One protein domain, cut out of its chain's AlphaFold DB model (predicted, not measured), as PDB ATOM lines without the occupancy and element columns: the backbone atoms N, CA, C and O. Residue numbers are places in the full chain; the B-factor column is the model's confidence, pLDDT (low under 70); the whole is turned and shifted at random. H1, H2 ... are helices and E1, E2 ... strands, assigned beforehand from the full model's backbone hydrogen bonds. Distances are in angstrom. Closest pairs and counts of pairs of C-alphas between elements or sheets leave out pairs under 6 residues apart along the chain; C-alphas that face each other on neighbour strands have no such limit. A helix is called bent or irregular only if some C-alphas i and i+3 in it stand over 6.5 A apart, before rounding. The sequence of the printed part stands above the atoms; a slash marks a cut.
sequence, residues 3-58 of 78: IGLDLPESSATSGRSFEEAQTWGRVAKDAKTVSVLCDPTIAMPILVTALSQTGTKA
ATOM      1  N   ILE A   3      84.045 -22.507-233.537       79.94
ATOM      2  CA  ILE A   3      83.709 -22.551-234.965       79.94
ATOM      3  C   ILE A   3      82.888 -23.815-235.196       79.94
ATOM      4  O   ILE A   3      83.320 -24.899-234.802       79.94
ATOM      5  N   GLY A   4      81.725 -23.681-235.821       75.88
ATOM      6  CA  GLY A   4      80.874 -24.814-236.162       75.88
ATOM      7  C   GLY A   4      79.645 -24.381-236.948       75.88
ATOM      8  O   GLY A   4      79.408 -23.192-237.133       75.88
ATOM      9  N   LEU A   5      78.861 -25.355-237.400       70.50
ATOM     10  CA  LEU A   5      77.624 -25.142-238.163       70.50
ATOM     11  C   LEU A   5      76.374 -25.113-237.269       70.50
ATOM     12  O   LEU A   5      75.255 -25.195-237.767       70.50
ATOM     13  N   ASP A   6      76.567 -25.025-235.955       64.12
ATOM     14  CA  ASP A   6      75.481 -25.117-234.989       64.12
ATOM     15  C   ASP A   6      74.698 -23.800-234.916       64.12
ATOM     16  O   ASP A   6      75.255 -22.741-234.608       64.12
ATOM     17  N   LEU A   7      73.414 -23.865-235.266       58.97
ATOM     18  CA  LEU A   7      72.500 -22.727-235.247       58.97
ATOM     19  C   LEU A   7      72.159 -22.377-233.785       58.97
ATOM     20  O   LEU A   7      71.988 -23.298-232.994       58.97
ATOM     21  N   PRO A   8      71.981 -21.096-233.404       55.56
ATOM     22  CA  PRO A   8      71.706 -20.695-232.014       55.56
ATOM     23  C   PRO A   8      70.489 -21.364-231.347       55.56
ATOM     24  O   PRO A   8      70.400 -21.354-230.125       55.56
ATOM     25  N   GLU A   9      69.573 -21.947-232.125       58.09
ATOM     26  CA  GLU A   9      68.384 -22.662-231.634       58.09
ATOM     27  C   GLU A   9      68.554 -24.194-231.616       58.09
ATOM     28  O   GLU A   9      67.651 -24.916-231.194       58.09
ATOM     29  N   SER A  10      69.683 -24.727-232.101       47.97
ATOM     30  CA  SER A  10      69.910 -26.169-232.128       47.97
ATOM     31  C   SER A  10      70.305 -26.646-230.737       47.97
ATOM     32  O   SER A  10      71.386 -26.369-230.226       47.97
ATOM     33  N   SER A  11      69.419 -27.411-230.113       51.66
ATOM     34  CA  SER A  11      69.671 -28.214-228.916       51.66
ATOM     35  C   SER A  11      70.622 -29.387-229.213       51.66
ATOM     36  O   SER A  11      70.322 -30.546-228.926       51.66
ATOM     37  N   ALA A  12      71.766 -29.093-229.827       46.69
ATOM     38  CA  ALA A  12      72.860 -30.014-230.057       46.69
ATOM     39  C   ALA A  12      73.904 -29.811-228.951       46.69
ATOM     40  O   ALA A  12      74.599 -28.802-228.858       46.69
ATOM     41  N   THR A  13      74.033 -30.825-228.101       49.69
ATOM     42  CA  THR A  13      74.869 -30.918-226.889       49.69
ATOM     43  C   THR A  13      76.383 -30.710-227.114       49.69
ATOM     44  O   THR A  13      77.183 -30.846-226.188       49.69
ATOM     45  N   SER A  14      76.811 -30.390-228.335       53.41
ATOM     46  CA  SER A  14      78.211 -30.208-228.733       53.41
ATOM     47  C   SER A  14      78.759 -28.817-228.394       53.41
ATOM     48  O   SER A  14      79.974 -28.622-228.356       53.41
ATOM     49  N   GLY A  15      77.878 -27.850-228.126       51.16
ATOM     50  CA  GLY A  15      78.231 -26.507-227.684       51.16
ATOM     51  C   GLY A  15      77.830 -26.291-226.234       51.16
ATOM     52  O   GLY A  15      76.770 -25.737-225.976       51.16
ATOM     53  N   ARG A  16      78.687 -26.658-225.270       56.22
ATOM     54  CA  ARG A  16      78.599 -26.005-223.955       56.22
ATOM     55  C   ARG A  16      78.797 -24.516-224.202       56.22
ATOM     56  O   ARG A  16      79.910 -24.103-224.537       56.22
ATOM     57  N   SER A  17      77.721 -23.743-224.101       62.06
ATOM     58  CA  SER A  17      77.733 -22.294-224.286       62.06
ATOM     59  C   SER A  17      78.853 -21.672-223.457       62.06
ATOM     60  O   SER A  17      79.212 -22.185-222.392       62.06
ATOM     61  N   PHE A  18      79.422 -20.555-223.916       62.00
ATOM     62  CA  PHE A  18      80.496 -19.887-223.170       62.00
ATOM     63  C   PHE A  18      80.096 -19.576-221.718       62.00
ATOM     64  O   PHE A  18      80.948 -19.632-220.837       62.00
ATOM     65  N   GLU A  19      78.805 -19.358-221.461       62.16
ATOM     66  CA  GLU A  19      78.215 -19.182-220.131       62.16
ATOM     67  C   GLU A  19      78.313 -20.439-219.241       62.16
ATOM     68  O   GLU A  19      78.679 -20.361-218.065       62.16
ATOM     69  N   GLU A  20      78.101 -21.630-219.808       64.06
ATOM     70  CA  GLU A  20      78.323 -22.889-219.094       64.06
ATOM     71  C   GLU A  20      79.822 -23.076-218.822       64.06
ATOM     72  O   GLU A  20      80.230 -23.392-217.707       64.06
ATOM     73  N   ALA A  21      80.685 -22.797-219.802       63.62
ATOM     74  CA  ALA A  21      82.133 -22.887-219.613       63.62
ATOM     75  C   ALA A  21      82.672 -21.879-218.573       63.62
ATOM     76  O   ALA A  21      83.636 -22.193-217.867       63.62
ATOM     77  N   GLN A  22      82.045 -20.708-218.435       69.88
ATOM     78  CA  GLN A  22      82.341 -19.738-217.377       69.88
ATOM     79  C   GLN A  22      81.880 -20.218-215.999       69.88
ATOM     80  O   GLN A  22      82.608 -20.039-215.023       69.88
ATOM     81  N   THR A  23      80.726 -20.884-215.917       64.50
ATOM     82  CA  THR A  23      80.189 -21.436-214.660       64.50
ATOM     83  C   THR A  23      81.146 -22.447-214.025       64.50
ATOM     84  O   THR A  23      81.326 -22.462-212.810       64.50
ATOM     85  N   TRP A  24      81.835 -23.240-214.847       67.31
ATOM     86  CA  TRP A  24      82.840 -24.207-214.391       67.31
ATOM     87  C   TRP A  24      84.264 -23.633-214.291       67.31
ATOM     88  O   TRP A  24      85.209 -24.385-214.061       67.31
ATOM     89  N   GLY A  25      84.457 -22.332-214.522       66.12
ATOM     90  CA  GLY A  25      85.779 -21.694-214.508       66.12
ATOM     91  C   GLY A  25      86.717 -22.119-215.649       66.12
ATOM     92  O   GLY A  25      87.899 -21.783-215.621       66.12
ATOM     93  N   ARG A  26      86.222 -22.829-216.676       70.12
ATOM     94  CA  ARG A  26      87.000 -23.199-217.881       70.12
ATOM     95  C   ARG A  26      87.290 -21.996-218.773       70.12
ATOM     96  O   ARG A  26      88.238 -22.018-219.553       70.12
ATOM     97  N   VAL A  27      86.459 -20.965-218.675       70.06
ATOM     98  CA  VAL A  27      86.607 -19.685-219.363       70.06
ATOM     99  C   VAL A  27      86.540 -18.591-218.299       70.06
ATOM    100  O   VAL A  27      85.659 -18.616-217.445       70.06
ATOM    101  N   ALA A  28      87.480 -17.644-218.314       72.94
ATOM    102  CA  ALA A  28      87.453 -16.523-217.374       72.94
ATOM    103  C   ALA A  28      86.211 -15.640-217.611       72.94
ATOM    104  O   ALA A  28      85.757 -15.505-218.749       72.94
ATOM    105  N   LYS A  29      85.683 -15.007-216.554       69.12
ATOM    106  CA  LYS A  29      84.507 -14.120-216.659       69.12
ATOM    107  C   LYS A  29      84.723 -12.960-217.643       69.12
ATOM    108  O   LYS A  29      83.812 -12.633-218.390       69.12
ATOM    109  N   ASP A  30      85.945 -12.435-217.723       70.69
ATOM    110  CA  ASP A  30      86.329 -11.361-218.655       70.69
ATOM    111  C   ASP A  30      86.928 -11.861-219.985       70.69
ATOM    112  O   ASP A  30      87.505 -11.092-220.761       70.69
ATOM    113  N   ALA A  31      86.861 -13.166-220.266       71.19
ATOM    114  CA  ALA A  31      87.414 -13.702-221.503       71.19
ATOM    115  C   ALA A  31      86.598 -13.228-222.716       71.19
ATOM    116  O   ALA A  31      85.393 -13.449-222.799       71.19
ATOM    117  N   LYS A  32      87.277 -12.649-223.714       74.81
ATOM    118  CA  LYS A  32      86.664 -12.322-225.009       74.81
ATOM    119  C   LYS A  32      86.364 -13.608-225.779       74.81
ATOM    120  O   LYS A  32      87.253 -14.205-226.391       74.81
ATOM    121  N   THR A  33      85.112 -14.043-225.742       74.75
ATOM    122  CA  THR A  33      84.622 -15.224-226.455       74.75
ATOM    123  C   THR A  33      83.845 -14.825-227.704       74.75
ATOM    124  O   THR A  33      83.097 -13.856-227.696       74.75
ATOM    125  N   VAL A  34      84.019 -15.583-228.786       77.81
ATOM    126  CA  VAL A  34      83.304 -15.381-230.052       77.81
ATOM    127  C   VAL A  34      82.953 -16.742-230.649       77.81
ATOM    128  O   VAL A  34      83.796 -17.651-230.628       77.81
ATOM    129  N   SER A  35      81.726 -16.870-231.150       78.56
ATOM    130  CA  SER A  35      81.237 -18.023-231.912       78.56
ATOM    131  C   SER A  35      81.033 -17.610-233.361       78.56
ATOM    132  O   SER A  35      80.434 -16.569-233.621       78.56
ATOM    133  N   VAL A  36      81.536 -18.412-234.295       78.25
ATOM    134  CA  VAL A  36      81.373 -18.186-235.733       78.25
ATOM    135  C   VAL A  36      80.626 -19.368-236.335       78.25
ATOM    136  O   VAL A  36      81.092 -20.504-236.233       78.25
ATOM    137  N   LEU A  37      79.490 -19.076-236.976       83.25
ATOM    138  CA  LEU A  37      78.714 -20.048-237.739       83.25
ATOM    139  C   LEU A  37      79.377 -20.253-239.107       83.25
ATOM    140  O   LEU A  37      79.152 -19.485-240.042       83.25
ATOM    141  N   CYS A  38      80.272 -21.227-239.205       80.62
ATOM    142  CA  CYS A  38      81.015 -21.533-240.423       80.62
ATOM    143  C   CYS A  38      81.548 -22.966-240.361       80.62
ATOM    144  O   CYS A  38      81.822 -23.488-239.277       80.62
ATOM    145  N   ASP A  39      81.730 -23.591-241.523       84.50
ATOM    146  CA  ASP A  39      82.385 -24.888-241.608       84.50
ATOM    147  C   ASP A  39      83.853 -24.782-241.128       84.50
ATOM    148  O   ASP A  39      84.602 -23.915-241.608       84.50
ATOM    149  N   PRO A  40      84.303 -25.649-240.200       82.56
ATOM    150  CA  PRO A  40      85.668 -25.616-239.681       82.56
ATOM    151  C   PRO A  40      86.749 -25.744-240.758       82.56
ATOM    152  O   PRO A  40      87.822 -25.159-240.609       82.56
ATOM    153  N   THR A  41      86.485 -26.463-241.852       87.19
ATOM    154  CA  THR A  41      87.454 -26.661-242.940       87.19
ATOM    155  C   THR A  41      87.729 -25.380-243.724       87.19
ATOM    156  O   THR A  41      88.828 -25.218-244.250       87.19
ATOM    157  N   ILE A  42      86.782 -24.435-243.742       87.00
ATOM    158  CA  ILE A  42      86.935 -23.121-244.382       87.00
ATOM    159  C   ILE A  42      87.480 -22.092-243.389       87.00
ATOM    160  O   ILE A  42      88.384 -21.317-243.709       87.00
ATOM    161  N   ALA A  43      86.950 -22.075-242.167       86.38
ATOM    162  CA  ALA A  43      87.334 -21.084-241.168       86.38
ATOM    163  C   ALA A  43      88.764 -21.292-240.639       86.38
ATOM    164  O   ALA A  43      89.474 -20.316-240.382       86.38
ATOM    165  N   MET A  44      89.213 -22.542-240.491       88.00
ATOM    166  CA  MET A  44      90.522 -22.857-239.910       88.00
ATOM    167  C   MET A  44      91.697 -22.335-240.761       88.00
ATOM    168  O   MET A  44      92.557 -21.654-240.195       88.00
ATOM    169  N   PRO A  45      91.759 -22.545-242.095       88.81
ATOM    170  CA  PRO A  45      92.838 -21.997-242.921       88.81
ATOM    171  C   PRO A  45      92.924 -20.466-242.886       88.81
ATOM    172  O   PRO A  45      94.023 -19.910-242.813       88.81
ATOM    173  N   ILE A  46      91.777 -19.777-242.889       87.81
ATOM    174  CA  ILE A  46      91.711 -18.310-242.814       87.81
ATOM    175  C   ILE A  46      92.253 -17.833-241.466       87.81
ATOM    176  O   ILE A  46      93.112 -16.951-241.416       87.81
ATOM    177  N   LEU A  47      91.802 -18.455-240.375       87.44
ATOM    178  CA  LEU A  47      92.244 -18.132-239.024       87.44
ATOM    179  C   LEU A  47      93.750 -18.348-238.854       87.44
ATOM    180  O   LEU A  47      94.442 -17.463-238.357       87.44
ATOM    181  N   VAL A  48      94.275 -19.490-239.299       88.50
ATOM    182  CA  VAL A  48      95.709 -19.804-239.220       88.50
ATOM    183  C   VAL A  48      96.531 -18.807-240.033       88.50
ATOM    184  O   VAL A  48      97.544 -18.312-239.544       88.50
ATOM    185  N   THR A  49      96.085 -18.457-241.239       88.06
ATOM    186  CA  THR A  49      96.786 -17.490-242.096       88.06
ATOM    187  C   THR A  49      96.809 -16.102-241.459       88.06
ATOM    188  O   THR A  49      97.875 -15.496-241.335       88.06
ATOM    189  N   ALA A  50      95.661 -15.624-240.973       85.75
ATOM    190  CA  ALA A  50      95.551 -14.337-240.295       85.75
ATOM    191  C   ALA A  50      96.404 -14.293-239.016       85.75
ATOM    192  O   ALA A  50      97.122 -13.318-238.778       85.75
ATOM    193  N   LEU A  51      96.379 -15.358-238.209       85.19
ATOM    194  CA  LEU A  51      97.204 -15.481-237.006       85.19
ATOM    195  C   LEU A  51      98.691 -15.588-237.329       85.19
ATOM    196  O   LEU A  51      99.496 -15.044-236.590       85.19
ATOM    197  N   SER A  52      99.087 -16.242-238.415       85.62
ATOM    198  CA  SER A  52     100.494 -16.315-238.816       85.62
ATOM    199  C   SER A  52     101.024 -14.935-239.231       85.62
ATOM    200  O   SER A  52     102.075 -14.480-238.764       85.62
ATOM    201  N   GLN A  53     100.236 -14.200-240.025       84.06
ATOM    202  CA  GLN A  53     100.585 -12.860-240.503       84.06
ATOM    203  C   GLN A  53     100.614 -11.812-239.378       84.06
ATOM    204  O   GLN A  53     101.513 -10.971-239.326       84.06
ATOM    205  N   THR A  54      99.650 -11.852-238.455       77.12
ATOM    206  CA  THR A  54      99.537 -10.870-237.356       77.12
ATOM    207  C   THR A  54     100.278 -11.299-236.089       77.12
ATOM    208  O   THR A  54     100.844 -10.470-235.370       77.12
ATOM    209  N   GLY A  55     100.341 -12.602-235.833       67.88
ATOM    210  CA  GLY A  55     100.894 -13.202-234.626       67.88
ATOM    211  C   GLY A  55     102.385 -12.970-234.477       67.88
ATOM    212  O   GLY A  55     102.848 -12.832-233.356       67.88
ATOM    213  N   THR A  56     103.136 -12.801-235.567       61.84
ATOM    214  CA  THR A  56     104.568 -12.457-235.486       61.84
ATOM    215  C   THR A  56     104.798 -11.090-234.822       61.84
ATOM    216  O   THR A  56     105.759 -10.920-234.070       61.84
ATOM    217  N   LYS A  57     103.895 -10.119-235.026       63.81
ATOM    218  CA  LYS A  57     103.949  -8.810-234.346       63.81
ATOM    219  C   LYS A  57     103.499  -8.924-232.885       63.81
ATOM    220  O   LYS A  57     104.163  -8.391-232.000       63.81
ATOM    221  N   ALA A  58     102.431  -9.683-232.628       64.25
ATOM    222  CA  ALA A  58     101.906  -9.904-231.279       64.25
ATOM    223  C   ALA A  58     102.851 -10.735-230.384       64.25
ATOM    224  O   ALA A  58     102.992 -10.453-229.197       64.25
TER     225      ALA A  58
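What this domain is: This is residues 3 to 58 of the 78 residues of an uncharacterized protein of Blastocatellia bacterium (UniProt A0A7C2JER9). The long helix H2 sticks out as a free arm, residues 45 to 58, from a loose ring of mostly loop, residues 3 to 37, which holds the short helix H1 and closes where residues 3 to 4 pair with E1. The printed part has 56 residues, in the order H1, E1, H2, and is mostly helix. It is loose, with a radius of gyration of the C-alphas of 13.8 A, and flat, spanning 35 by 26 by 12 A.

How they stand to each other: H2, residues 40 to 58, has a kink of 37 degrees near residue 52; it is neither bent nor irregular, but only just: C-alphas 53 and 56 are 6.4 A apart. E1, residues 35 to 37, is apart from H2 and pairs with no named strand; residues 3 to 4 pair with its residues 36 to 37, parallel. H1, residues 18 to 23, is apart from both. Each O i to N i+4 pair is within hydrogen-bond range in H1, 11 of 15 in H2.

Where its parts are: H2 is 24.1 A long, from C-alpha 40 at (85.668, -25.616, -239.681) to C-alpha 58 at (101.906, -9.904, -231.279). H1 begins at C-alpha 18 (80.496, -19.887, -223.170).

The domain as a whole: The farthest C-alphas, of Ser 11 and Lys 57, are 39.8 A apart. The printed part has no cut. The link H1 to E1 is long, E1 to H2 tight. Model confidence is under 70 at residues 6 to 25, 29 and 55 to 58.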